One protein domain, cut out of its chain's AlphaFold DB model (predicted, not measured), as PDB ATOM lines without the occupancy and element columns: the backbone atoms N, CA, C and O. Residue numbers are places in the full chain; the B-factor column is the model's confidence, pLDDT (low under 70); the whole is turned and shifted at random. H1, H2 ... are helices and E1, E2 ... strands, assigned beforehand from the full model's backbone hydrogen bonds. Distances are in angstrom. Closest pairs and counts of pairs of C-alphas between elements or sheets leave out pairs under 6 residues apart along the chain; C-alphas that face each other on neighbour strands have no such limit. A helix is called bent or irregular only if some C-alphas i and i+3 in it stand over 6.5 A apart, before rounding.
ATOM      1  N   GLY A 132       0.392 -68.075  36.840       33.47
ATOM      2  CA  GLY A 132       0.234 -68.145  35.399       33.47
ATOM      3  C   GLY A 132      -0.991 -67.362  34.935       33.47
ATOM      4  O   GLY A 132      -2.040 -67.411  35.573       33.47
ATOM      5  N   TYR A 133      -0.819 -66.760  33.761       33.84
ATOM      6  CA  TYR A 133      -1.714 -65.898  32.989       33.84
ATOM      7  C   TYR A 133      -1.610 -64.414  33.328       33.84
ATOM      8  O   TYR A 133      -1.968 -63.966  34.411       33.84
ATOM      9  N   ALA A 134      -1.145 -63.670  32.316       38.75
ATOM     10  CA  ALA A 134      -1.467 -62.268  32.131       38.75
ATOM     11  C   ALA A 134      -2.929 -62.068  32.525       38.75
ATOM     12  O   ALA A 134      -3.822 -62.674  31.922       38.75
ATOM     13  N   VAL A 135      -3.161 -61.269  33.563       44.44
ATOM     14  CA  VAL A 135      -4.483 -60.689  33.734       44.44
ATOM     15  C   VAL A 135      -4.737 -59.929  32.441       44.44
ATOM     16  O   VAL A 135      -3.837 -59.271  31.920       44.44
ATOM     17  N   ASP A 136      -5.909 -60.145  31.857       45.41
ATOM     18  CA  ASP A 136      -6.378 -59.401  30.700       45.41
ATOM     19  C   ASP A 136      -6.472 -57.930  31.132       45.41
ATOM     20  O   ASP A 136      -7.515 -57.460  31.589       45.41
ATOM     21  N   ASP A 137      -5.347 -57.216  31.070       55.56
ATOM     22  CA  ASP A 137      -5.248 -55.771  31.229       55.56
ATOM     23  C   ASP A 137      -5.808 -55.156  29.947       55.56
ATOM     24  O   ASP A 137      -5.116 -54.466  29.200       55.56
ATOM     25  N   ALA A 138      -7.072 -55.474  29.648       52.31
ATOM     26  CA  ALA A 138      -7.781 -54.907  28.525       52.31
ATOM     27  C   ALA A 138      -7.641 -53.384  28.648       52.31
ATOM     28  O   ALA A 138      -7.998 -52.850  29.715       52.31
ATOM     29  N   PRO A 139      -7.102 -52.713  27.612       58.75
ATOM     30  CA  PRO A 139      -6.899 -51.278  27.636       58.75
ATOM     31  C   PRO A 139      -8.204 -50.604  28.044       58.75
ATOM     32  O   PRO A 139      -9.281 -50.935  27.538       58.75
ATOM     33  N   THR A 140      -8.116 -49.712  29.021       73.81
ATOM     34  CA  THR A 140      -9.250 -48.936  29.509       73.81
ATOM     35  C   THR A 140      -8.901 -47.465  29.395       73.81
ATOM     36  O   THR A 140      -7.823 -47.036  29.801       73.81
ATOM     37  N   ASP A 141      -9.842 -46.688  28.869       81.06
ATOM     38  CA  ASP A 141      -9.732 -45.229  28.801       81.06
ATOM     39  C   ASP A 141      -9.949 -44.563  30.176       81.06
ATOM     40  O   ASP A 141      -9.831 -43.342  30.293       81.06
ATOM     41  N   ASP A 142     -10.280 -45.343  31.212       89.12
ATOM     42  CA  ASP A 142     -10.503 -44.858  32.575       89.12
ATOM     43  C   ASP A 142      -9.219 -44.940  33.431       89.12
ATOM     44  O   ASP A 142      -8.806 -46.049  33.804       89.12
ATOM     45  N   PRO A 143      -8.601 -43.798  33.804       90.88
ATOM     46  CA  PRO A 143      -7.399 -43.781  34.633       90.88
ATOM     47  C   PRO A 143      -7.628 -44.354  36.042       90.88
ATOM     48  O   PRO A 143      -6.686 -44.865  36.649       90.88
ATOM     49  N   PHE A 144      -8.858 -44.323  36.572       90.62
ATOM     50  CA  PHE A 144      -9.153 -44.959  37.857       90.62
ATOM     51  C   PHE A 144      -9.008 -46.478  37.780       90.62
ATOM     52  O   PHE A 144      -8.379 -47.076  38.651       90.62
ATOM     53  N   GLU A 145      -9.551 -47.101  36.735       90.12
ATOM     54  CA  GLU A 145      -9.467 -48.553  36.554       90.12
ATOM     55  C   GLU A 145      -8.020 -49.009  36.321       90.12
ATOM     56  O   GLU A 145      -7.618 -50.044  36.856       90.12
ATOM     57  N   VAL A 146      -7.211 -48.216  35.605       91.56
ATOM     58  CA  VAL A 146      -5.764 -48.466  35.470       91.56
ATOM     59  C   VAL A 146      -5.073 -48.427  36.833       91.56
ATOM     60  O   VAL A 146      -4.388 -49.382  37.200       91.56
ATOM     61  N   ALA A 147      -5.285 -47.364  37.613       91.69
ATOM     62  CA  ALA A 147      -4.689 -47.228  38.939       91.69
ATOM     63  C   ALA A 147      -5.124 -48.365  39.877       91.69
ATOM     64  O   ALA A 147      -4.287 -49.002  40.512       91.69
ATOM     65  N   LYS A 148      -6.427 -48.671  39.928       91.62
ATOM     66  CA  LYS A 148      -6.985 -49.753  40.747       91.62
ATOM     67  C   LYS A 148      -6.333 -51.094  40.412       91.62
ATOM     68  O   LYS A 148      -5.889 -51.783  41.326       91.62
ATOM     69  N   ARG A 149      -6.265 -51.464  39.128       88.56
ATOM     70  CA  ARG A 149      -5.663 -52.738  38.696       88.56
ATOM     71  C   ARG A 149      -4.179 -52.802  39.026       88.56
ATOM     72  O   ARG A 149      -3.723 -53.810  39.556       88.56
ATOM     73  N   PHE A 150      -3.439 -51.720  38.786       90.25
ATOM     74  CA  PHE A 150      -2.026 -51.645  39.154       90.25
ATOM     75  C   PHE A 150      -1.816 -51.855  40.665       90.25
ATOM     76  O   PHE A 150      -0.944 -52.623  41.080       90.25
ATOM     77  N   LEU A 151      -2.655 -51.240  41.503       90.50
ATOM     78  CA  LEU A 151      -2.614 -51.432  42.953       90.50
ATOM     79  C   LEU A 151      -2.915 -52.877  43.365       90.50
ATOM     80  O   LEU A 151      -2.167 -53.459  44.154       90.50
ATOM     81  N   GLU A 152      -3.985 -53.448  42.814       88.38
ATOM     82  CA  GLU A 152      -4.492 -54.789  43.120       88.38
ATOM     83  C   GLU A 152      -3.519 -55.904  42.711       88.38
ATOM     84  O   GLU A 152      -3.401 -56.908  43.415       88.38
ATOM     85  N   LEU A 153      -2.795 -55.724  41.602       80.56
ATOM     86  CA  LEU A 153      -1.918 -56.749  41.031       80.56
ATOM     87  C   LEU A 153      -0.452 -56.592  41.440       80.56
ATOM     88  O   LEU A 153       0.231 -57.599  41.655       80.56
ATOM     89  N   SER A 154       0.030 -55.353  41.554       81.38
ATOM     90  CA  SER A 154       1.469 -55.072  41.513       81.38
ATOM     91  C   SER A 154       1.996 -54.284  42.701       81.38
ATOM     92  O   SER A 154       3.138 -54.507  43.104       81.38
ATOM     93  N   TYR A 155       1.209 -53.366  43.264       86.12
ATOM     94  CA  TYR A 155       1.737 -52.394  44.229       86.12
ATOM     95  C   TYR A 155       1.324 -52.655  45.687       86.12
ATOM     96  O   TYR A 155       2.130 -52.440  46.603       86.12
ATOM     97  N   SER A 156       0.098 -53.127  45.948       87.00
ATOM     98  CA  SER A 156      -0.346 -53.406  47.321       87.00
ATOM     99  C   SER A 156       0.561 -54.453  47.987       87.00
ATOM    100  O   SER A 156       0.947 -55.445  47.369       87.00
ATOM    101  N   THR A 157       0.853 -54.284  49.285       84.25
ATOM    102  CA  THR A 157       1.588 -55.293  50.081       84.25
ATOM    103  C   THR A 157       0.864 -56.638  50.183       84.25
ATOM    104  O   THR A 157       1.492 -57.635  50.548       84.25
ATOM    105  N   ASN A 158      -0.435 -56.684  49.881       85.69
ATOM    106  CA  ASN A 158      -1.260 -57.892  49.903       85.69
ATOM    107  C   ASN A 158      -1.535 -58.452  48.501       85.69
ATOM    108  O   ASN A 158      -2.016 -59.575  48.398       85.69
ATOM    109  N   SER A 159      -1.189 -57.709  47.444       82.88
ATOM    110  CA  SER A 159      -1.257 -58.178  46.059       82.88
ATOM    111  C   SER A 159      -0.342 -59.381  45.796       82.88
ATOM    112  O   SER A 159       0.488 -59.784  46.626       82.88
ATOM    113  N   ALA A 160      -0.453 -59.924  44.588       72.69
ATOM    114  CA  ALA A 160       0.468 -60.927  44.075       72.69
ATOM    115  C   ALA A 160       1.848 -60.360  43.677       72.69
ATOM    116  O   ALA A 160       2.729 -61.152  43.350       72.69
ATOM    117  N   LEU A 161       2.060 -59.035  43.745       75.31
ATOM    118  CA  LEU A 161       3.326 -58.368  43.404       75.31
ATOM    119  C   LEU A 161       3.793 -58.701  41.977       75.31
ATOM    120  O   LEU A 161       4.965 -58.996  41.730       75.31
ATOM    121  N   MET A 162       2.846 -58.710  41.039       69.38
ATOM    122  CA  MET A 162       3.099 -59.047  39.642       69.38
ATOM    123  C   MET A 162       3.759 -57.883  38.900       69.38
ATOM    124  O   MET A 162       3.447 -56.725  39.184       69.38
ATOM    125  N   PRO A 163       4.596 -58.147  37.885       67.00
ATOM    126  CA  PRO A 163       4.887 -57.155  36.856       67.00
ATOM    127  C   PRO A 163       3.583 -56.704  36.182       67.00
ATOM    128  O   PRO A 163       2.709 -57.531  35.926       67.00
ATOM    129  N   SER A 164       3.451 -55.413  35.876       73.56
ATOM    130  CA  SER A 164       2.266 -54.880  35.197       73.56
ATOM    131  C   SER A 164       2.650 -54.086  33.963       73.56
ATOM    132  O   SER A 164       3.548 -53.250  34.002       73.56
ATOM    133  N   GLN A 165       1.912 -54.323  32.878       76.25
ATOM    134  CA  GLN A 165       2.002 -53.525  31.654       76.25
ATOM    135  C   GLN A 165       1.329 -52.156  31.804       76.25
ATOM    136  O   GLN A 165       1.399 -51.337  30.892       76.25
ATOM    137  N   LEU A 166       0.646 -51.914  32.925       86.62
ATOM    138  CA  LEU A 166       0.054 -50.627  33.266       86.62
ATOM    139  C   LEU A 166       1.101 -49.643  33.792       86.62
ATOM    140  O   LEU A 166       0.787 -48.467  33.894       86.62
ATOM    141  N   LEU A 167       2.315 -50.091  34.127       86.06
ATOM    142  CA  LEU A 167       3.428 -49.208  34.466       86.06
ATOM    143  C   LEU A 167       3.967 -48.541  33.192       86.06
ATOM    144  O   LEU A 167       4.157 -49.210  32.180       86.06
ATOM    145  N   SER A 168       4.195 -47.233  33.256       88.25
ATOM    146  CA  SER A 168       4.747 -46.439  32.156       88.25
ATOM    147  C   SER A 168       6.208 -46.802  31.888       88.25
ATOM    148  O   SER A 168       6.986 -46.993  32.824       88.25
ATOM    149  N   GLU A 169       6.613 -46.835  30.618       83.31
ATOM    150  CA  GLU A 169       8.026 -47.035  30.248       83.31
ATOM    151  C   GLU A 169       8.901 -45.833  30.648       83.31
ATOM    152  O   GLU A 169      10.112 -45.961  30.843       83.31
ATOM    153  N   GLN A 170       8.276 -44.669  30.833       84.50
ATOM    154  CA  GLN A 170       8.903 -43.444  31.320       84.50
ATOM    155  C   GLN A 170       9.031 -43.405  32.852       84.50
ATOM    156  O   GLN A 170       9.689 -42.508  33.377       84.50
ATOM    157  N   ALA A 171       8.468 -44.369  33.591       83.00
ATOM    158  CA  ALA A 171       8.547 -44.476  35.053       83.00
ATOM    159  C   ALA A 171       9.875 -45.084  35.547       83.00
ATOM    160  O   ALA A 171       9.882 -45.941  36.430       83.00
ATOM    161  N   VAL A 172      11.000 -44.666  34.969       77.62
ATOM    162  CA  VAL A 172      12.330 -45.276  35.123       77.62
ATOM    163  C   VAL A 172      12.717 -45.538  36.581       77.62
ATOM    164  O   VAL A 172      12.952 -46.684  36.973       77.62
ATOM    165  N   GLU A 173      12.792 -44.488  37.394       75.12
ATOM    166  CA  GLU A 173      13.277 -44.624  38.770       75.12
ATOM    167  C   GLU A 173      12.222 -45.252  39.690       75.12
ATOM    168  O   GLU A 173      12.539 -46.052  40.573       75.12
ATOM    169  N   PHE A 174      10.944 -44.983  39.422       78.88
ATOM    170  CA  PHE A 174       9.842 -45.608  40.145       78.88
ATOM    171  C   PHE A 174       9.775 -47.124  39.902       78.88
ATOM    172  O   PHE A 174       9.520 -47.883  40.833       78.88
ATOM    173  N   ALA A 175      10.056 -47.591  38.683       78.25
ATOM    174  CA  ALA A 175      10.108 -49.012  38.355       78.25
ATOM    175  C   ALA A 175      11.187 -49.743  39.169       78.25
ATOM    176  O   ALA A 175      10.941 -50.843  39.673       78.25
ATOM    177  N   LYS A 176      12.357 -49.113  39.360       74.19
ATOM    178  CA  LYS A 176      13.424 -49.637  40.228       74.19
ATOM    179  C   LYS A 176      12.951 -49.724  41.678       74.19
ATOM    180  O   LYS A 176      13.042 -50.790  42.284       74.19
ATOM    181  N   ALA A 177      12.400 -48.638  42.221       74.75
ATOM    182  CA  ALA A 177      11.874 -48.602  43.588       74.75
ATOM    183  C   ALA A 177      10.783 -49.663  43.823       74.75
ATOM    184  O   ALA A 177      10.825 -50.412  44.802       74.75
ATOM    185  N   LEU A 178       9.846 -49.800  42.879       77.56
ATOM    186  CA  LEU A 178       8.796 -50.815  42.901       77.56
ATOM    187  C   LEU A 178       9.375 -52.232  42.946       77.56
ATOM    188  O   LEU A 178       8.907 -53.057  43.731       77.56
ATOM    189  N   HIS A 179      10.397 -52.512  42.139       73.94
ATOM    190  CA  HIS A 179      11.056 -53.813  42.117       73.94
ATOM    191  C   HIS A 179      11.670 -54.169  43.481       73.94
ATOM    192  O   HIS A 179      11.373 -55.232  44.036       73.94
ATOM    193  N   TRP A 180      12.461 -53.262  44.064       73.38
ATOM    194  CA  TRP A 180      13.055 -53.456  45.394       73.38
ATOM    195  C   TRP A 180      11.990 -53.663  46.463       73.38
ATOM    196  O   TRP A 180      12.073 -54.583  47.279       73.38
ATOM    197  N   ARG A 181      10.929 -52.861  46.401       79.50
ATOM    198  CA  ARG A 181       9.792 -52.974  47.301       79.50
ATOM    199  C   ARG A 181       9.133 -54.355  47.239       79.50
ATOM    200  O   ARG A 181       8.880 -54.968  48.280       79.50
ATOM    201  N   GLN A 182       8.847 -54.851  46.036       77.56
ATOM    202  CA  GLN A 182       8.255 -56.174  45.829       77.56
ATOM    203  C   GLN A 182       9.168 -57.285  46.364       77.56
ATOM    204  O   GLN A 182       8.684 -58.204  47.030       77.56
ATOM    205  N   ARG A 183      10.483 -57.169  46.141       74.75
ATOM    206  CA  ARG A 183      11.484 -58.122  46.635       74.75
ATOM    207  C   ARG A 183      11.473 -58.218  48.156       74.75
ATOM    208  O   ARG A 183      11.347 -59.314  48.693       74.75
ATOM    209  N   THR A 184      11.523 -57.087  48.852       75.69
ATOM    210  CA  THR A 184      11.515 -57.046  50.319       75.69
ATOM    211  C   THR A 184      10.263 -57.693  50.916       75.69
ATOM    212  O   THR A 184      10.349 -58.477  51.865       75.69
ATOM    213  N   ILE A 185       9.084 -57.427  50.337       80.44
ATOM    214  CA  ILE A 185       7.843 -58.078  50.778       80.44
ATOM    215  C   ILE A 185       7.930 -59.590  50.558       80.44
ATOM    216  O   ILE A 185       7.570 -60.359  51.450       80.44
ATOM    217  N   ALA A 186       8.394 -60.023  49.385       75.50
ATOM    218  CA  ALA A 186       8.500 -61.437  49.057       75.50
ATOM    219  C   ALA A 186       9.464 -62.177  50.002       75.50
ATOM    220  O   ALA A 186       9.130 -63.262  50.474       75.50
ATOM    221  N   LEU A 187      10.590 -61.561  50.374       75.56
ATOM    222  CA  LEU A 187      11.522 -62.119  51.358       75.56
ATOM    223  C   LEU A 187      10.881 -62.315  52.731       75.56
ATOM    224  O   LEU A 187      11.017 -63.385  53.322       75.56
ATOM    225  N   ARG A 188      10.115 -61.336  53.230       84.81
ATOM    226  CA  ARG A 188       9.354 -61.515  54.479       84.81
ATOM    227  C   ARG A 188       8.336 -62.645  54.373       84.81
ATOM    228  O   ARG A 188       8.232 -63.456  55.294       84.81
ATOM    229  N   ARG A 189       7.590 -62.716  53.261       84.75
ATOM    230  CA  ARG A 189       6.632 -63.809  53.003       84.75
ATOM    231  C   ARG A 189       7.315 -65.164  53.060       84.75
ATOM    232  O   ARG A 189       6.808 -66.074  53.712       84.75
ATOM    233  N   GLU A 190       8.486 -65.262  52.456       77.69
ATOM    234  CA  GLU A 190       9.282 -66.473  52.431       77.69
ATOM    235  C   GLU A 190       9.812 -66.865  53.817       77.69
ATOM    236  O   GLU A 190       9.586 -67.990  54.267       77.69
ATOM    237  N   ALA A 191      10.509 -65.941  54.481       80.62
ATOM    238  CA  ALA A 191      11.188 -66.174  55.750       80.62
ATOM    239  C   ALA A 191      10.209 -66.495  56.887       80.62
ATOM    240  O   ALA A 191      10.501 -67.319  57.753       80.62
ATOM    241  N   MET A 192       9.034 -65.862  56.871       86.25
ATOM    242  CA  MET A 192       8.063 -65.924  57.966       86.25
ATOM    243  C   MET A 192       6.826 -66.765  57.636       86.25
ATOM    244  O   MET A 192       5.942 -66.902  58.479       86.25
ATOM    245  N   GLY A 193       6.747 -67.334  56.428       82.88
ATOM    246  CA  GLY A 193       5.567 -68.069  55.971       82.88
ATOM    247  C   GLY A 193       4.335 -67.177  55.783       82.88
ATOM    248  O   GLY A 193       3.214 -67.646  55.948       82.88
ATOM    249  N   ASN A 194       4.517 -65.895  55.445       85.38
ATOM    250  CA  ASN A 194       3.436 -64.911  55.287       85.38
ATOM    251  C   ASN A 194       2.828 -64.883  53.877       85.38
ATOM    252  O   ASN A 194       2.342 -63.840  53.443       85.38
ATOM    253  N   GLU A 195       2.857 -65.995  53.147       84.19
ATOM    254  CA  GLU A 195       2.232 -66.064  51.826       84.19
ATOM    255  C   GLU A 195       0.728 -65.796  51.912       84.19
ATOM    256  O   GLU A 195       0.049 -66.293  52.817       84.19
ATOM    257  N   LYS A 196       0.210 -65.010  50.964       83.69
ATOM    258  CA  LYS A 196      -1.167 -64.508  50.979       83.69
ATOM    259  C   LYS A 196      -1.882 -64.729  49.662       83.69
ATOM    260  O   LYS A 196      -1.275 -64.679  48.596       83.69
ATOM    261  N   GLU A 197      -3.195 -64.856  49.767       85.19
ATOM    262  CA  GLU A 197      -4.123 -64.684  48.659       85.19
ATOM    263  C   GLU A 197      -5.022 -63.485  48.961       85.19
ATOM    264  O   GLU A 197      -5.685 -63.444  50.002       85.19
ATOM    265  N   LEU A 198      -5.014 -62.498  48.064       85.75
ATOM    266  CA  LEU A 198      -5.940 -61.374  48.106       85.75
ATOM    267  C   LEU A 198      -7.317 -61.873  47.661       85.75
ATOM    268  O   LEU A 198      -7.498 -62.285  46.519       85.75
ATOM    269  N   THR A 199      -8.281 -61.865  48.576       87.44
ATOM    270  CA  THR A 199      -9.636 -62.379  48.331       87.44
ATOM    271  C   THR A 199     -10.602 -61.290  47.880       87.44
ATOM    272  O   THR A 199     -11.593 -61.590  47.220       87.44
ATOM    273  N   SER A 200     -10.334 -60.034  48.252       88.88
ATOM    274  CA  SER A 200     -11.107 -58.869  47.820       88.88
ATOM    275  C   SER A 200     -10.238 -57.612  47.808       88.88
ATOM    276  O   SER A 200      -9.471 -57.377  48.745       88.88
ATOM    277  N   PHE A 201     -10.397 -56.789  46.771       90.31
ATOM    278  CA  PHE A 201      -9.833 -55.443  46.669       90.31
ATOM    279  C   PHE A 201     -10.961 -54.457  46.362       90.31
ATOM    280  O   PHE A 201     -11.330 -54.223  45.205       90.31
ATOM    281  N   GLU A 202     -11.548 -53.894  47.413       88.75
ATOM    282  CA  GLU A 202     -12.560 -52.853  47.274       88.75
ATOM    283  C   GLU A 202     -11.859 -51.503  47.185       88.75
ATOM    284  O   GLU A 202     -11.095 -51.137  48.071       88.75
ATOM    285  N   ALA A 203     -12.119 -50.756  46.117       85.50
ATOM    286  CA  ALA A 203     -11.526 -49.448  45.884       85.50
ATOM    287  C   ALA A 203     -12.630 -48.413  45.709       85.50
ATOM    288  O   ALA A 203     -13.517 -48.575  44.871       85.50
ATOM    289  N   VAL A 204     -12.560 -47.335  46.484       78.81
ATOM    290  CA  VAL A 204     -13.461 -46.192  46.356       78.81
ATOM    291  C   VAL A 204     -12.660 -44.993  45.876       78.81
ATOM    292  O   VAL A 204     -11.647 -44.618  46.479       78.81
ATOM    293  N   ILE A 205     -13.141 -44.376  44.793       74.81
ATOM    294  CA  ILE A 205     -12.628 -43.097  44.306       74.81
ATOM    295  C   ILE A 205     -12.792 -42.066  45.420       74.81
ATOM    296  O   ILE A 205     -13.911 -41.762  45.833       74.81
ATOM    297  N   SER A 206     -11.675 -41.516  45.887       63.38
ATOM    298  CA  SER A 206     -11.711 -40.298  46.696       63.38
ATOM    299  C   SER A 206     -11.751 -39.074  45.788       63.38
ATOM    300  O   SER A 206     -12.626 -38.230  45.960       63.38
ATOM    301  N   THR A 207     -10.870 -39.040  44.783       66.31
ATOM    302  CA  THR A 207     -10.810 -37.996  43.752       66.31
ATOM    303  C   THR A 207     -10.163 -38.567  42.489       66.31
ATOM    304  O   THR A 207      -9.192 -39.315  42.589       66.31
ATOM    305  N   VAL A 208     -10.669 -38.192  41.314       74.75
ATOM    306  CA  VAL A 208      -9.964 -38.335  40.032       74.75
ATOM    307  C   VAL A 208     -10.023 -36.987  39.337       74.75
ATOM    308  O   VAL A 208     -11.114 -36.487  39.079       74.75
ATOM    309  N   GLU A 209      -8.863 -36.422  39.033       81.88
ATOM    310  CA  GLU A 209      -8.734 -35.253  38.165       81.88
ATOM    311  C   GLU A 209      -7.901 -35.675  36.955       81.88
ATOM    312  O   GLU A 209      -6.858 -36.309  37.127       81.88
ATOM    313  N   ALA A 210      -8.335 -35.344  35.738       84.06
ATOM    314  CA  ALA A 210      -7.631 -35.733  34.516       84.06
ATOM    315  C   ALA A 210      -7.637 -34.618  33.458       84.06
ATOM    316  O   ALA A 210      -8.668 -33.990  33.212       84.06
ATOM    317  N   SER A 211      -6.487 -34.405  32.818       86.12
ATOM    318  CA  SER A 211      -6.327 -33.682  31.554       86.12
ATOM    319  C   SER A 211      -6.397 -34.658  30.364       86.12
ATOM    320  O   SER A 211      -6.868 -35.788  30.489       86.12
ATOM    321  N   GLU A 212      -5.967 -34.215  29.179       87.50
ATOM    322  CA  GLU A 212      -5.890 -35.059  27.978       87.50
ATOM    323  C   GLU A 212      -4.864 -36.201  28.114       87.50
ATOM    324  O   GLU A 212      -5.085 -37.292  27.586       87.50
ATOM    325  N   ASP A 213      -3.772 -35.945  28.832       90.88
ATOM    326  CA  ASP A 213      -2.550 -36.750  28.864       90.88
ATOM    327  C   ASP A 213      -2.015 -37.032  30.280       90.88
ATOM    328  O   ASP A 213      -1.038 -37.767  30.421       90.88
ATOM    329  N   LEU A 214      -2.643 -36.481  31.323       92.12
ATOM    330  CA  LEU A 214      -2.236 -36.622  32.720       92.12
ATOM    331  C   LEU A 214      -3.453 -36.853  33.625       92.12
ATOM    332  O   LEU A 214      -4.467 -36.174  33.493       92.12
ATOM    333  N   ALA A 215      -3.350 -37.765  34.588       91.19
ATOM    334  CA  ALA A 215      -4.384 -37.992  35.588       91.19
ATOM    335  C   ALA A 215      -3.803 -38.172  36.992       91.19
ATOM    336  O   ALA A 215      -2.765 -38.804  37.193       91.19
ATOM    337  N   PHE A 216      -4.514 -37.625  37.973       87.75
ATOM    338  CA  PHE A 216      -4.244 -37.737  39.399       87.75
ATOM    339  C   PHE A 216      -5.381 -38.519  40.049       87.75
ATOM    340  O   PHE A 216      -6.535 -38.090  40.029       87.75
ATOM    341  N   VAL A 217      -5.051 -39.673  40.624       85.88
ATOM    342  CA  VAL A 217      -6.036 -40.626  41.141       85.88
ATOM    343  C   VAL A 217      -5.784 -40.870  42.625       85.88
ATOM    344  O   VAL A 217      -4.724 -41.353  43.013       85.88
ATOM    345  N   PHE A 218      -6.779 -40.564  43.457       83.31
ATOM    346  CA  PHE A 218      -6.778 -40.852  44.890       83.31
ATOM    347  C   PHE A 218      -7.741 -41.992  45.202       83.31
ATOM    348  O   PHE A 218      -8.952 -41.879  44.980       83.31
ATOM    349  N   ILE A 219      -7.211 -43.072  45.773       82.81
ATOM    350  CA  ILE A 219      -7.963 -44.297  46.060       82.81
ATOM    351  C   ILE A 219      -7.940 -44.560  47.557       82.81
ATOM    352  O   ILE A 219      -6.888 -44.503  48.184       82.81
ATOM    353  N   LYS A 220      -9.098 -44.883  48.129       82.94
ATOM    354  CA  LYS A 220      -9.175 -45.583  49.415       82.94
ATOM    355  C   LYS A 220      -9.466 -47.042  49.120       82.94
ATOM    356  O   LYS A 220     -10.463 -47.318  48.452       82.94
ATOM    357  N   SER A 221      -8.606 -47.942  49.580       86.31
ATOM    358  CA  SER A 221      -8.827 -49.378  49.460       86.31
ATOM    359  C   SER A 221      -9.262 -49.984  50.788       86.31
ATOM    360  O   SER A 221      -8.882 -49.518  51.864       86.31
ATOM    361  N   ARG A 222     -10.043 -51.055  50.690       87.56
ATOM    362  CA  ARG A 222     -10.193 -52.073  51.720       87.56
ATOM    363  C   ARG A 222      -9.769 -53.395  51.101       87.56
ATOM    364  O   ARG A 222     -10.332 -53.836  50.100       87.56
ATOM    365  N   GLU A 223      -8.765 -54.006  51.702       89.06
ATOM    366  CA  GLU A 223      -8.114 -55.197  51.175       89.06
ATOM    367  C   GLU A 223      -8.327 -56.350  52.133       89.06
ATOM    368  O   GLU A 223      -7.879 -56.306  53.279       89.06
ATOM    369  N   GLU A 224      -9.005 -57.385  51.653       88.62
ATOM    370  CA  GLU A 224      -9.242 -58.605  52.412       88.62
ATOM    371  C   GLU A 224      -8.386 -59.718  51.827       88.62
ATOM    372  O   GLU A 224      -8.353 -59.926  50.613       88.62
ATOM    373  N   PHE A 225      -7.674 -60.426  52.693       88.50
ATOM    374  CA  PHE A 225      -6.735 -61.464  52.295       88.50
ATOM    375  C   PHE A 225      -6.722 -62.606  53.305       88.50
ATOM    376  O   PHE A 225      -7.075 -62.450  54.475       88.50
ATOM    377  N   ILE A 226      -6.257 -63.766  52.861       87.25
ATOM    378  CA  ILE A 226      -5.983 -64.913  53.726       87.25
ATOM    379  C   ILE A 226      -4.498 -65.244  53.684       87.25
ATOM    380  O   ILE A 226      -3.860 -65.116  52.641       87.25
ATOM    381  N   TYR A 227      -3.951 -65.688  54.812       88.31
ATOM    382  CA  TYR A 227      -2.633 -66.317  54.837       88.31
ATOM    383  C   TYR A 227      -2.783 -67.780  54.408       88.31
ATOM    384  O   TYR A 227      -3.685 -68.474  54.887       88.31
ATOM    385  N   LEU A 228      -1.930 -68.259  53.501       86.19
ATOM    386  CA  LEU A 228      -2.083 -69.588  52.894       86.19
ATOM    387  C   LEU A 228      -1.906 -70.738  53.897       86.19
ATOM    388  O   LEU A 228      -2.500 -71.803  53.738       86.19
ATOM    389  N   ASP A 229      -1.101 -70.528  54.934       86.69
ATOM    390  CA  ASP A 229      -0.887 -71.461  56.043       86.69
ATOM    391  C   ASP A 229      -1.984 -71.379  57.125       86.69
ATOM    392  O   ASP A 229      -2.154 -72.317  57.906       86.69
ATOM    393  N   GLU A 230      -2.792 -70.314  57.132       87.12
ATOM    394  CA  GLU A 230      -3.898 -70.095  58.071       87.12
ATOM    395  C   GLU A 230      -5.189 -69.594  57.379       87.12
ATOM    396  O   GLU A 230      -5.742 -68.551  57.743       87.12
ATOM    397  N   PRO A 231      -5.777 -70.357  56.437       86.00
ATOM    398  CA  PRO A 231      -6.882 -69.881  55.590       86.00
ATOM    399  C   PRO A 231      -8.200 -69.614  56.340       86.00
ATOM    400  O   PRO A 231      -9.173 -69.145  55.757       86.00
ATOM    401  N   LYS A 232      -8.273 -69.946  57.636       87.94
ATOM    402  CA  LYS A 232      -9.456 -69.734  58.489       87.94
ATOM    403  C   LYS A 232      -9.440 -68.399  59.236       87.94
ATOM    404  O   LYS A 232     -10.428 -68.082  59.894       87.94
ATOM    405  N   LEU A 233      -8.334 -67.659  59.179       82.75
ATOM    406  CA  LEU A 233      -8.158 -66.377  59.854       82.75
ATOM    407  C   LEU A 233      -7.916 -65.288  58.801       82.75
ATOM    408  O   LEU A 233      -6.759 -64.986  58.498       82.75
ATOM    409  N   PRO A 234      -8.991 -64.726  58.212       84.38
ATOM    410  CA  PRO A 234      -8.852 -63.654  57.239       84.38
ATOM    411  C   PRO A 234      -8.292 -62.395  57.907       84.38
ATOM    412  O   PRO A 234      -8.609 -62.089  59.061       84.38
ATOM    413  N   GLY A 235      -7.453 -61.681  57.168       84.69
ATOM    414  CA  GLY A 235      -6.979 -60.348  57.500       84.69
ATOM    415  C   GLY A 235      -7.704 -59.301  56.664       84.69
ATOM    416  O   GLY A 235      -8.130 -59.572  55.541       84.69
ATOM    417  N   ALA A 236      -7.822 -58.101  57.222       86.94
ATOM    418  CA  ALA A 236      -8.277 -56.927  56.499       86.94
ATOM    419  C   ALA A 236      -7.378 -55.738  56.842       86.94
ATOM    420  O   ALA A 236      -6.878 -55.640  57.968       86.94
ATOM    421  N   ILE A 237      -7.167 -54.866  55.862       84.69
ATOM    422  CA  ILE A 237      -6.455 -53.602  56.044       84.69
ATOM    423  C   ILE A 237      -7.012 -52.529  55.107       84.69
ATOM    424  O   ILE A 237      -7.472 -52.845  54.005       84.69
ATOM    425  N   GLY A 238      -6.981 -51.273  55.548       81.94
ATOM    426  CA  GLY A 238      -7.329 -50.117  54.728       81.94
ATOM    427  C   GLY A 238      -6.088 -49.341  54.302       81.94
ATOM    428  O   GLY A 238      -5.230 -49.037  55.125       81.94
ATOM    429  N   PHE A 239      -5.993 -48.969  53.025       79.31
ATOM    430  CA  PHE A 239      -4.943 -48.064  52.554       79.31
ATOM    431  C   PHE A 239      -5.529 -46.859  51.834       79.31
ATOM    432  O   PHE A 239      -6.657 -46.866  51.336       79.31
ATOM    433  N   ARG A 240      -4.728 -45.796  51.756       78.25
ATOM    434  CA  ARG A 240      -4.976 -44.688  50.839       78.25
ATOM    435  C   ARG A 240      -3.817 -44.598  49.873       78.25
ATOM    436  O   ARG A 240      -2.672 -44.650  50.304       78.25
ATOM    437  N   TYR A 241      -4.122 -44.443  48.598       81.81
ATOM    438  CA  TYR A 241      -3.144 -44.363  47.528       81.81
ATOM    439  C   TYR A 241      -3.301 -43.061  46.765       81.81
ATOM    440  O   TYR A 241      -4.409 -42.527  46.643       81.81
ATOM    441  N   PHE A 242      -2.184 -42.592  46.226       84.12
ATOM    442  CA  PHE A 242      -2.148 -41.553  45.215       84.12
ATOM    443  C   PHE A 242      -1.322 -42.050  44.035       84.12
ATOM    444  O   PHE A 242      -0.167 -42.434  44.201       84.12
ATOM    445  N   SER A 243      -1.927 -42.031  42.854       87.75
ATOM    446  CA  SER A 243      -1.297 -42.441  41.605       87.75
ATOM    447  C   SER A 243      -1.288 -41.279  40.620       87.75
ATOM    448  O   SER A 243      -2.297 -40.591  40.441       87.75
ATOM    449  N   VAL A 244      -0.149 -41.096  39.956       89.25
ATOM    450  CA  VAL A 244       0.008 -40.212  38.801       89.25
ATOM    451  C   VAL A 244       0.078 -41.078  37.555       89.25
ATOM    452  O   VAL A 244       0.907 -41.986  37.470       89.25
ATOM    453  N   LEU A 245      -0.809 -40.811  36.604       93.88
ATOM    454  CA  LEU A 245      -0.902 -41.539  35.350       93.88
ATOM    455  C   LEU A 245      -0.664 -40.591  34.185       93.88
ATOM    456  O   LEU A 245      -1.139 -39.461  34.212       93.88
ATOM    457  N   ILE A 246       0.015 -41.075  33.155       94.00
ATOM    458  CA  ILE A 246       0.213 -40.373  31.889       94.00
ATOM    459  C   ILE A 246      -0.357 -41.190  30.738       94.00
ATOM    460  O   ILE A 246      -0.600 -42.389  30.883       94.00
ATOM    461  N   LYS A 247      -0.574 -40.545  29.596       91.56
ATOM    462  CA  LYS A 247      -1.004 -41.222  28.375       91.56
ATOM    463  C   LYS A 247       0.200 -41.557  27.495       91.56
ATOM    464  O   LYS A 247       0.899 -40.658  27.040       91.56
ATOM    465  N   GLU A 248       0.420 -42.843  27.239       87.81
ATOM    466  CA  GLU A 248       1.487 -43.367  26.375       87.81
ATOM    467  C   GLU A 248       0.853 -44.172  25.244       87.81
ATOM    468  O   GLU A 248       0.029 -45.047  25.495       87.81
ATOM    469  N   ASP A 249       1.169 -43.828  23.994       85.44
ATOM    470  CA  ASP A 249       0.586 -44.449  22.794       85.44
ATOM    471  C   ASP A 249      -0.956 -44.510  22.773       85.44
ATOM    472  O   ASP A 249      -1.567 -45.322  22.082       85.44
ATOM    473  N   GLY A 250      -1.602 -43.587  23.491       85.25
ATOM    474  CA  GLY A 250      -3.058 -43.502  23.598       85.25
ATOM    475  C   GLY A 250      -3.659 -44.237  24.796       85.25
ATOM    476  O   GLY A 250      -4.841 -44.025  25.059       85.25
ATOM    477  N   ASP A 251      -2.868 -44.986  25.563       88.94
ATOM    478  CA  ASP A 251      -3.310 -45.717  26.751       88.94
ATOM    479  C   ASP A 251      -2.858 -45.022  28.040       88.94
ATOM    480  O   ASP A 251      -1.762 -44.467  28.121       88.94
ATOM    481  N   TRP A 252      -3.685 -45.074  29.085       92.62
ATOM    482  CA  TRP A 252      -3.272 -44.622  30.414       92.62
ATOM    483  C   TRP A 252      -2.272 -45.597  31.039       92.62
ATOM    484  O   TRP A 252      -2.507 -46.805  31.088       92.62
ATOM    485  N   LYS A 253      -1.185 -45.051  31.582       92.62
ATOM    486  CA  LYS A 253      -0.122 -45.775  32.278       92.62
ATOM    487  C   LYS A 253       0.226 -45.079  33.584       92.62
ATOM    488  O   LYS A 253       0.238 -43.856  33.663       92.62
ATOM    489  N   VAL A 254       0.533 -45.852  34.615       92.25
ATOM    490  CA  VAL A 254       1.017 -45.369  35.906       92.25
ATOM    491  C   VAL A 254       2.454 -44.895  35.745       92.25
ATOM    492  O   VAL A 254       3.347 -45.699  35.501       92.25
ATOM    493  N   LEU A 255       2.673 -43.593  35.910       88.94
ATOM    494  CA  LEU A 255       4.006 -42.996  35.990       88.94
ATOM    495  C   LEU A 255       4.588 -43.153  37.396       88.94
ATOM    496  O   LEU A 255       5.779 -43.383  37.572       88.94
ATOM    497  N   TRP A 256       3.736 -42.999  38.406       87.88
ATOM    498  CA  TRP A 256       4.156 -42.999  39.797       87.88
ATOM    499  C   TRP A 256       2.999 -43.358  40.722       87.88
ATOM    500  O   TRP A 256       1.839 -43.068  40.421       87.88
ATOM    501  N   THR A 257       3.277 -43.997  41.853       85.94
ATOM    502  CA  THR A 257       2.271 -44.278  42.882       85.94
ATOM    503  C   THR A 257       2.908 -44.328  44.258       85.94
ATOM    504  O   THR A 257       3.947 -44.952  44.435       85.94
ATOM    505  N   THR A 258       2.219 -43.741  45.228       78.69
ATOM    506  CA  THR A 258       2.544 -43.830  46.651       78.69
ATOM    507  C   THR A 258       1.325 -44.274  47.449       78.69
ATOM    508  O   THR A 258       0.178 -44.197  46.980       78.69
ATOM    509  N   ARG A 259       1.557 -44.709  48.683       74.81
ATOM    510  CA  ARG A 259       0.512 -44.926  49.682       74.81
ATOM    511  C   ARG A 259       0.706 -44.002  50.876       74.81
ATOM    512  O   ARG A 259       1.796 -43.536  51.146       74.81
ATOM    513  N   HIS A 260      -0.367 -43.772  51.618       62.69
ATOM    514  CA  HIS A 260      -0.309 -43.124  52.919       62.69
ATOM    515  C   HIS A 260      -0.428 -44.161  54.025       62.69
ATOM    516  O   HIS A 260      -1.479 -44.799  54.173       62.69
ATOM    517  N   GLY A 261       0.619 -44.265  54.836       51.12
ATOM    518  CA  GLY A 261       0.619 -44.974  56.108       51.12
ATOM    519  C   GLY A 261       2.038 -45.355  56.508       51.12
ATOM    520  O   GLY A 261       2.758 -45.918  55.705       51.12
ATOM    521  N   GLU A 262       2.400 -45.135  57.771       42.62
ATOM    522  CA  GLU A 262       3.779 -45.051  58.297       42.62
ATOM    523  C   GLU A 262       4.737 -46.225  57.985       42.62
ATOM    524  O   GLU A 262       5.939 -46.058  58.116       42.62
ATOM    525  N   GLY A 263       4.285 -47.363  57.447       41.03
ATOM    526  CA  GLY A 263       5.162 -48.424  56.919       41.03
ATOM    527  C   GLY A 263       5.873 -48.083  55.595       41.03
ATOM    528  O   GLY A 263       6.159 -48.991  54.808       41.03
ATOM    529  N   ASP A 264       6.102 -46.803  55.315       46.88
ATOM    530  CA  ASP A 264       6.570 -46.226  54.047       46.88
ATOM    531  C   ASP A 264       8.093 -46.279  53.879       46.88
ATOM    532  O   ASP A 264       8.648 -45.522  53.093       46.88
ATOM    533  N   LEU A 265       8.782 -47.201  54.562       38.75
ATOM    534  CA  LEU A 265      10.233 -47.372  54.408       38.75
ATOM    535  C   LEU A 265      10.666 -47.448  52.956       38.75
ATOM    536  O   LEU A 265      11.528 -46.704  52.537       38.75
ATOM    537  N   LEU A 266       9.985 -48.305  52.201       40.38
ATOM    538  CA  LEU A 266      10.256 -48.569  50.790       40.38
ATOM    539  C   LEU A 266       9.577 -47.543  49.869       40.38
ATOM    540  O   LEU A 266       9.420 -47.801  48.680       40.38
ATOM    541  N   ASP A 267       9.043 -46.460  50.429       47.09
ATOM    542  CA  ASP A 267       8.302 -45.412  49.726       47.09
ATOM    543  C   ASP A 267       8.671 -44.022  50.269       47.09
ATOM    544  O   ASP A 267       7.910 -43.069  50.099       47.09
ATOM    545  N   LYS A 268       9.844 -43.883  50.918       43.72
ATOM    546  CA  LYS A 268      10.376 -42.606  51.409       43.72
ATOM    547  C   LYS A 268      10.777 -41.695  50.243       43.72
ATOM    548  O   LYS A 268      11.926 -41.297  50.082       43.72
ATOM    549  N   SER A 269       9.808 -41.269  49.440       43.97
ATOM    550  CA  SER A 269       9.901 -39.975  48.789       43.97
ATOM    551  C   SER A 269       9.710 -38.940  49.895       43.97
ATOM    552  O   SER A 269       8.594 -38.771  50.389       43.97
ATOM    553  N   GLU A 270      10.782 -38.294  50.362       41.31
ATOM    554  CA  GLU A 270      10.647 -37.190  51.316       41.31
ATOM    555  C   GLU A 270       9.544 -36.233  50.835       41.31
ATOM    556  O   GLU A 270       9.570 -35.758  49.695       41.31
ATOM    557  N   GLY A 271       8.571 -35.966  51.716       40.91
ATOM    558  CA  GLY A 271       7.340 -35.201  51.481       40.91
ATOM    559  C   GLY A 271       7.523 -33.711  51.172       40.91
ATOM    560  O   GLY A 271       6.690 -32.888  51.543       40.91
ATOM    561  N   TYR A 272       8.594 -33.346  50.475       36.41
ATOM    562  CA  TYR A 272       8.818 -32.034  49.892       36.41
ATOM    563  C   TYR A 272       9.359 -32.192  48.465       36.41
ATOM    564  O   TYR A 272      10.545 -31.989  48.169       36.41
ATOM    565  N   LEU A 273       8.460 -32.472  47.518       40.50
ATOM    566  CA  LEU A 273       8.660 -31.938  46.177       40.50
ATOM    567  C   LEU A 273       8.470 -30.426  46.328       40.50
ATOM    568  O   LEU A 273       7.362 -29.952  46.544       40.50
ATOM    569  N   SER A 274       9.557 -29.659  46.292       34.12
ATOM    570  CA  SER A 274       9.618 -28.223  46.619       34.12
ATOM    571  C   SER A 274       8.658 -27.323  45.816       34.12
ATOM    572  O   SER A 274       8.517 -26.146  46.143       34.12
ATOM    573  N   TYR A 275       7.971 -27.880  44.812       34.81
ATOM    574  CA  TYR A 275       6.929 -27.247  44.000       34.81
ATOM    575  C   TYR A 275       5.633 -28.086  43.855       34.81
ATOM    576  O   TYR A 275       4.699 -27.647  43.185       34.81
ATOM    577  N   PHE A 276       5.546 -29.270  44.479       36.34
ATOM    578  CA  PHE A 276       4.418 -30.208  44.395       36.34
ATOM    579  C   PHE A 276       4.104 -30.766  45.795       36.34
ATOM    580  O   PHE A 276       4.634 -31.787  46.222       36.34
ATOM    581  N   HIS A 277       3.266 -30.068  46.562       40.72
ATOM    582  CA  HIS A 277       2.828 -30.568  47.866       40.72
ATOM    583  C   HIS A 277       1.925 -31.793  47.671       40.72
ATOM    584  O   HIS A 277       0.754 -31.654  47.322       40.72
ATOM    585  N   ILE A 278       2.475 -32.991  47.887       45.34
ATOM    586  CA  ILE A 278       1.687 -34.222  47.961       45.34
ATOM    587  C   ILE A 278       0.941 -34.182  49.302       45.34
ATOM    588  O   ILE A 278       1.588 -34.094  50.346       45.34
ATOM    589  N   PRO A 279      -0.400 -34.240  49.316       39.25
ATOM    590  CA  PRO A 279      -1.235 -33.961  50.490       39.25
ATOM    591  C   PRO A 279      -1.118 -34.982  51.633       39.25
ATOM    592  O   PRO A 279      -1.905 -34.943  52.574       39.25
ATOM    593  N   PHE A 280      -0.158 -35.900  51.575       43.91
ATOM    594  CA  PHE A 280       0.079 -36.865  52.639       43.91
ATOM    595  C   PHE A 280       1.028 -36.355  53.724       43.91
ATOM    596  O   PHE A 280       1.027 -36.902  54.821       43.91
ATOM    597  N   ALA A 281       1.741 -35.253  53.477       34.94
ATOM    598  CA  ALA A 281       2.575 -34.592  54.470       34.94
ATOM    599  C   ALA A 281       2.199 -33.108  54.588       34.94
ATOM    600  O   ALA A 281       2.085 -32.395  53.595       34.94
ATOM    601  N   ALA A 282       2.073 -32.645  55.830       31.86
ATOM    602  CA  ALA A 282       1.777 -31.276  56.251       31.86
ATOM    603  C   ALA A 282       0.302 -30.843  56.160       31.86
ATOM    604  O   ALA A 282      -0.144 -30.236  55.199       31.86
ATOM    605  N   HIS A 283      -0.384 -31.068  57.283       35.12
ATOM    606  CA  HIS A 283      -1.336 -30.159  57.921       35.12
ATOM    607  C   HIS A 283      -2.465 -29.532  57.082       35.12
ATOM    608  O   HIS A 283      -2.247 -28.746  56.170       35.12
ATOM    609  N   GLN A 284      -3.664 -29.676  57.653       36.16
ATOM    610  CA  GLN A 284      -4.895 -28.921  57.399       36.16
ATOM    611  C   GLN A 284      -5.851 -29.591  56.408       36.16
ATOM    612  O   GLN A 284      -5.744 -29.467  55.191       36.16
ATOM    613  N   GLU A 285      -6.894 -30.200  56.985       34.59
ATOM    614  CA  GLU A 285      -8.262 -29.933  56.542       34.59
ATOM    615  C   GLU A 285      -8.330 -28.472  56.043       34.59
ATOM    616  O   GLU A 285      -8.084 -27.558  56.821       34.59
ATOM    617  N   GLU A 286      -8.605 -28.272  54.751       34.22
ATOM    618  CA  GLU A 286      -8.902 -26.984  54.083       34.22
ATOM    619  C   GLU A 286      -7.811 -26.243  53.282       34.22
ATOM    620  O   GLU A 286      -8.189 -25.372  52.495       34.22
ATOM    621  N   THR A 287      -6.520 -26.601  53.289       35.09
ATOM    622  CA  THR A 287      -5.606 -26.091  52.235       35.09
ATOM    623  C   THR A 287      -5.503 -27.073  51.083       35.09
ATOM    624  O   THR A 287      -4.515 -27.780  50.911       35.09
ATOM    625  N   ALA A 288      -6.546 -27.077  50.256       35.19
ATOM    626  CA  ALA A 288      -6.487 -27.606  48.906       35.19
ATOM    627  C   ALA A 288      -5.405 -26.851  48.112       35.19
ATOM    628  O   ALA A 288      -5.686 -25.857  47.438       35.19
ATOM    629  N   PHE A 289      -4.164 -27.340  48.123       41.50
ATOM    630  CA  PHE A 289      -3.425 -27.313  46.872       41.50
ATOM    631  C   PHE A 289      -4.262 -28.160  45.918       41.50
ATOM    632  O   PHE A 289      -4.330 -29.377  46.044       41.50
ATOM    633  N   GLN A 290      -5.017 -27.481  45.055       51.38
ATOM    634  CA  GLN A 290      -5.713 -28.105  43.942       51.38
ATOM    635  C   GLN A 290      -4.634 -28.770  43.091       51.38
ATOM    636  O   GLN A 290      -4.000 -28.103  42.269       51.38
ATOM    637  N   LEU A 291      -4.374 -30.051  43.360       59.59
ATOM    638  CA  LEU A 291      -3.675 -30.941  42.453       59.59
ATOM    639  C   LEU A 291      -4.568 -31.054  41.226       59.59
ATOM    640  O   LEU A 291      -5.469 -31.877  41.147       59.59
ATOM    641  N   ASP A 292      -4.368 -30.097  40.336       67.62
ATOM    642  CA  ASP A 292      -5.097 -29.919  39.102       67.62
ATOM    643  C   ASP A 292      -4.132 -30.335  37.990       67.62
ATOM    644  O   ASP A 292      -3.151 -29.616  37.757       67.62
ATOM    645  N   PRO A 293      -4.347 -31.488  37.335       70.38
ATOM    646  CA  PRO A 293      -3.454 -31.970  36.289       70.38
ATOM    647  C   PRO A 293      -3.339 -30.966  35.137       70.38
ATOM    648  O   PRO A 293      -2.304 -30.922  34.488       70.38
ATOM    649  N   HIS A 294      -4.311 -30.065  34.935       80.06
ATOM    650  CA  HIS A 294      -4.216 -29.006  33.924       80.06
ATOM    651  C   HIS A 294      -3.133 -27.954  34.216       80.06
ATOM    652  O   HIS A 294      -2.833 -27.124  33.355       80.06
ATOM    653  N   ARG A 295      -2.554 -27.947  35.422       79.38
ATOM    654  CA  ARG A 295      -1.446 -27.053  35.800       79.38
ATOM    655  C   ARG A 295      -0.070 -27.645  35.524       79.38
ATOM    656  O   ARG A 295       0.919 -26.932  35.687       79.38
ATOM    657  N   TYR A 296      -0.010 -28.912  35.134       80.38
ATOM    658  CA  TYR A 296       1.225 -29.652  34.928       80.38
ATOM    659  C   TYR A 296       1.277 -30.188  33.502       80.38
ATOM    660  O   TYR A 296       0.249 -30.434  32.877       80.38
ATOM    661  N   ARG A 297       2.490 -30.359  32.983       82.69
ATOM    662  CA  ARG A 297       2.724 -31.111  31.748       82.69
ATOM    663  C   ARG A 297       3.239 -32.488  32.124       82.69
ATOM    664  O   ARG A 297       4.013 -32.595  33.079       82.69
ATOM    665  N   ALA A 298       2.860 -33.513  31.365       86.25
ATOM    666  CA  ALA A 298       3.367 -34.863  31.582       86.25
ATOM    667  C   ALA A 298       4.906 -34.882  31.598       86.25
ATOM    668  O   ALA A 298       5.491 -35.430  32.528       86.25
ATOM    669  N   GLU A 299       5.562 -34.191  30.652       85.62
ATOM    670  CA  GLU A 299       7.032 -34.155  30.557       85.62
ATOM    671  C   GLU A 299       7.705 -33.596  31.820       85.62
ATOM    672  O   GLU A 299       8.755 -34.087  32.229       85.62
ATOM    673  N   ASP A 300       7.097 -32.587  32.454       82.19
ATOM    674  CA  ASP A 300       7.635 -31.986  33.678       82.19
ATOM    675  C   ASP A 300       7.555 -32.969  34.851       82.19
ATOM    676  O   ASP A 300       8.455 -33.005  35.686       82.19
ATOM    677  N   LEU A 301       6.492 -33.776  34.917       82.19
ATOM    678  CA  LEU A 301       6.329 -34.786  35.961       82.19
ATOM    679  C   LEU A 301       7.204 -36.014  35.715       82.19
ATOM    680  O   LEU A 301       7.765 -36.546  36.666       82.19
ATOM    681  N   ILE A 302       7.376 -36.430  34.460       84.50
ATOM    682  CA  ILE A 302       8.328 -37.481  34.078       84.50
ATOM    683  C   ILE A 302       9.741 -37.073  34.493       84.50
ATOM    684  O   ILE A 302      10.425 -37.836  35.173       84.50
ATOM    685  N   ALA A 303      10.163 -35.855  34.136       79.56
ATOM    686  CA  ALA A 303      11.447 -35.318  34.570       79.56
ATOM    687  C   ALA A 303      11.519 -35.276  36.100       79.56
ATOM    688  O   ALA A 303      12.446 -35.824  36.675       79.56
ATOM    689  N   LEU A 304      10.505 -34.737  36.781       77.19
ATOM    690  CA  LEU A 304      10.477 -34.648  38.240       77.19
ATOM    691  C   LEU A 304      10.632 -36.010  38.938       77.19
ATOM    692  O   LEU A 304      11.399 -36.109  39.894       77.19
ATOM    693  N   PHE A 305       9.910 -37.039  38.489       77.06
ATOM    694  CA  PHE A 305       9.952 -38.368  39.103       77.06
ATOM    695  C   PHE A 305      11.216 -39.160  38.753       77.06
ATOM    696  O   PHE A 305      11.551 -40.071  39.504       77.06
ATOM    697  N   ASN A 306      11.932 -38.802  37.683       75.12
ATOM    698  CA  ASN A 306      13.191 -39.448  37.291       75.12
ATOM    699  C   ASN A 306      14.453 -38.657  37.687       75.12
ATOM    700  O   ASN A 306      15.522 -39.238  37.825       75.12
ATOM    701  N   GLU A 307      14.359 -37.340  37.890       66.75
ATOM    702  CA  GLU A 307      15.448 -36.493  38.405       66.75
ATOM    703  C   GLU A 307      15.667 -36.701  39.909       66.75
ATOM    704  O   GLU A 307      16.735 -36.400  40.448       66.75
ATOM    705  N   ARG A 308      14.640 -37.187  40.614       57.94
ATOM    706  CA  ARG A 308      14.742 -37.558  42.021       57.94
ATOM    707  C   ARG A 308      15.380 -38.930  42.104       57.94
ATOM    708  O   ARG A 308      14.770 -39.932  41.755       57.94
ATOM    709  N   GLU A 309      16.590 -38.973  42.634       51.16
ATOM    710  CA  GLU A 309      17.149 -40.235  43.081       51.16
ATOM    711  C   GLU A 309      16.234 -40.795  44.177       51.16
ATOM    712  O   GLU A 309      16.130 -40.219  45.263       51.16
ATOM    713  N   TYR A 310      15.622 -41.949  43.906       58.94
ATOM    714  CA  TYR A 310      15.197 -42.918  44.921       58.94
ATOM    715  C   TYR A 310      16.475 -43.494  45.547       58.94
ATOM    716  O   TYR A 310      16.831 -44.663  45.408       58.94
ATOM    717  N   LYS A 311      17.261 -42.581  46.112       48.88
ATOM    718  CA  LYS A 311      18.599 -42.781  46.631       48.88
ATOM    719  C   LYS A 311      18.471 -43.776  47.768       48.88
ATOM    720  O   LYS A 311      17.571 -43.651  48.587       48.88
ATOM    721  N   ASP A 312      19.396 -44.723  47.826       59.06
ATOM    722  CA  ASP A 312      19.572 -45.617  48.970       59.06
ATOM    723  C   ASP A 312      18.539 -46.748  49.169       59.06
ATOM    724  O   ASP A 312      18.613 -47.430  50.188       59.06
ATOM    725  N   PHE A 313      17.694 -47.087  48.182       64.75
ATOM    726  CA  PHE A 313      16.861 -48.312  48.248       64.75
ATOM    727  C   PHE A 313      17.670 -49.591  48.486       64.75
ATOM    728  O   PHE A 313      17.208 -50.508  49.158       64.75
ATOM    729  N   SER A 314      18.892 -49.664  47.953       64.19
ATOM    730  CA  SER A 314      19.806 -50.774  48.238       64.19
ATOM    731  C   SER A 314      20.158 -50.844  49.723       64.19
ATOM    732  O   SER A 314      20.181 -51.932  50.293       64.19
ATOM    733  N   LYS A 315      20.353 -49.693  50.378       71.62
ATOM    734  CA  LYS A 315      20.576 -49.632  51.823       71.62
ATOM    735  C   LYS A 315      19.320 -50.059  52.569       71.62
ATOM    736  O   LYS A 315      19.425 -50.939  53.409       71.62
ATOM    737  N   GLU A 316      18.151 -49.519  52.234       71.62
ATOM    738  CA  GLU A 316      16.877 -49.914  52.858       71.62
ATOM    739  C   GLU A 316      16.610 -51.420  52.724       71.62
ATOM    740  O   GLU A 316      16.227 -52.078  53.690       71.62
ATOM    741  N   TYR A 317      16.878 -51.994  51.550       73.50
ATOM    742  CA  TYR A 317      16.800 -53.432  51.311       73.50
ATOM    743  C   TYR A 317      17.774 -54.210  52.206       73.50
ATOM    744  O   TYR A 317      17.359 -55.117  52.925       73.50
ATOM    745  N   GLU A 318      19.061 -53.850  52.208       76.25
ATOM    746  CA  GLU A 318      20.070 -54.493  53.058       76.25
ATOM    747  C   GLU A 318      19.721 -54.389  54.547       76.25
ATOM    748  O   GLU A 318      19.991 -55.300  55.330       76.25
ATOM    749  N   TRP A 319      19.152 -53.259  54.957       79.75
ATOM    750  CA  TRP A 319      18.722 -53.010  56.328       79.75
ATOM    751  C   TRP A 319      17.583 -53.933  56.701       79.75
ATOM    752  O   TRP A 319      17.594 -54.552  57.764       79.75
ATOM    753  N   GLU A 320      16.638 -54.079  55.789       82.06
ATOM    754  CA  GLU A 320      15.484 -54.909  56.011       82.06
ATOM    755  C   GLU A 320      15.822 -56.401  56.019       82.06
ATOM    756  O   GLU A 320      15.294 -57.142  56.847       82.06
ATOM    757  N   VAL A 321      16.782 -56.834  55.201       80.06
ATOM    758  CA  VAL A 321      17.357 -58.183  55.296       80.06
ATOM    759  C   VAL A 321      17.945 -58.422  56.690       80.06
ATOM    760  O   VAL A 321      17.604 -59.417  57.327       80.06
ATOM    761  N   ARG A 322      18.734 -57.482  57.231       84.25
ATOM    762  CA  ARG A 322      19.274 -57.604  58.600       84.25
ATOM    763  C   ARG A 322      18.184 -57.627  59.672       84.25
ATOM    764  O   ARG A 322      18.325 -58.330  60.671       84.25
ATOM    765  N   ASN A 323      17.096 -56.878  59.484       86.38
ATOM    766  CA  ASN A 323      15.940 -56.935  60.382       86.38
ATOM    767  C   ASN A 323      15.299 -58.325  60.375       86.38
ATOM    768  O   ASN A 323      15.012 -58.862  61.445       86.38
ATOM    769  N   ILE A 324      15.112 -58.915  59.193       85.56
ATOM    770  CA  ILE A 324      14.574 -60.270  59.036       85.56
ATOM    771  C   ILE A 324      15.495 -61.292  59.711       85.56
ATOM    772  O   ILE A 324      15.007 -62.119  60.477       85.56
ATOM    773  N   GLU A 325      16.807 -61.220  59.482       87.44
ATOM    774  CA  GLU A 325      17.792 -62.105  60.121       87.44
ATOM    775  C   GLU A 325      17.718 -62.013  61.650       87.44
ATOM    776  O   GLU A 325      17.546 -63.029  62.323       87.44
ATOM    777  N   ARG A 326      17.728 -60.792  62.203       88.31
ATOM    778  CA  ARG A 326      17.578 -60.566  63.648       88.31
ATOM    779  C   ARG A 326      16.269 -61.149  64.183       88.31
ATOM    780  O   ARG A 326      16.274 -61.779  65.234       88.31
ATOM    781  N   GLU A 327      15.154 -60.952  63.476       91.50
ATOM    782  CA  GLU A 327      13.851 -61.516  63.851       91.50
ATOM    783  C   GLU A 327      13.859 -63.058  63.816       91.50
ATOM    784  O   GLU A 327      13.190 -63.708  64.624       91.50
TER     785      GLU A 327
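This is residues 132 to 327 of the 499 residues of the protein "Amidase_6 domain-containing protein" of Tissierellia bacterium (UniProt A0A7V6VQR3). A twisted, curled sheet of four strands, E1 to E4, wraps round helix H1. Beyond it the long helix H2 and helix H5 run side by side, and H4 meets H2 end to end at a corner. You have 196 residues with five named helices and four named strands, in the order H1 H2 E1 E2 E3 E4 H3 H4 H5; the antiparallel sheet runs E1 - E2 - E3 - E4, and the class is mixed. The whole is compact, radius of gyration of the C-alphas 16.9 A, spanning 48 by 35 by 35 A.

Start with the meander, each strand the antiparallel neighbour of the one before: E1 (residues 196 to 210), E2 (214 to 227), E3 (230 to 248) and E4 (251 to 260), three hairpins. Within hydrogen-bond range are N 204 and O 220, 2.9 A, N 221 and O 239, 2.8 A, and N 244 and O 256, 2.8 A. The sheet curls round H1, residues 143 to 155; its closest C-alphas to E4 are Pro 143 and Trp 252, 6.0 A. H4, residues 298 to 307, is on the opposite face, height 9.4 A over the sheet: three layers, helices on both faces. The hub H2, residues 172 to 192, only grazes the sheet. It touches H5, residues 313 to 327, the same way at a shallow tilt of 7 degrees, closest C-alphas Thr 184 and Tyr 317, 6.5 A. With residues 177 to 181 alone it touches H3, residues 264 to 267, closest C-alphas Arg 181 and Leu 266, 5.6 A. H2 and H4 touch only at their ends, closest C-alphas Glu 173 and Asn 306, 5.4 A. Every O i to N i+4 pair is within hydrogen-bond range in H1, H2, H4 and H5; H3 is too short for one.

Find C-alpha 143 at (-7.399, -43.781, 34.633), where H1 begins; H1 is irregular, only just, with C-alphas 152 and 155 6.8 A apart. H2 runs 31.1 A, E1 33.8 A, E2 37.0 A, E3 41.8 A and E4 26.5 A; H5 ends at C-alpha 327, (13.851, -61.516, 63.851).

The two C-alphas farthest apart, Glu 212 and Arg 326, are 49.7 A apart. The printed part has no cut; the long links are H1 to H2 and H3 to H4. Mean pLDDT of the printed part is 73.7, with residues 260 to 292 among those under 70.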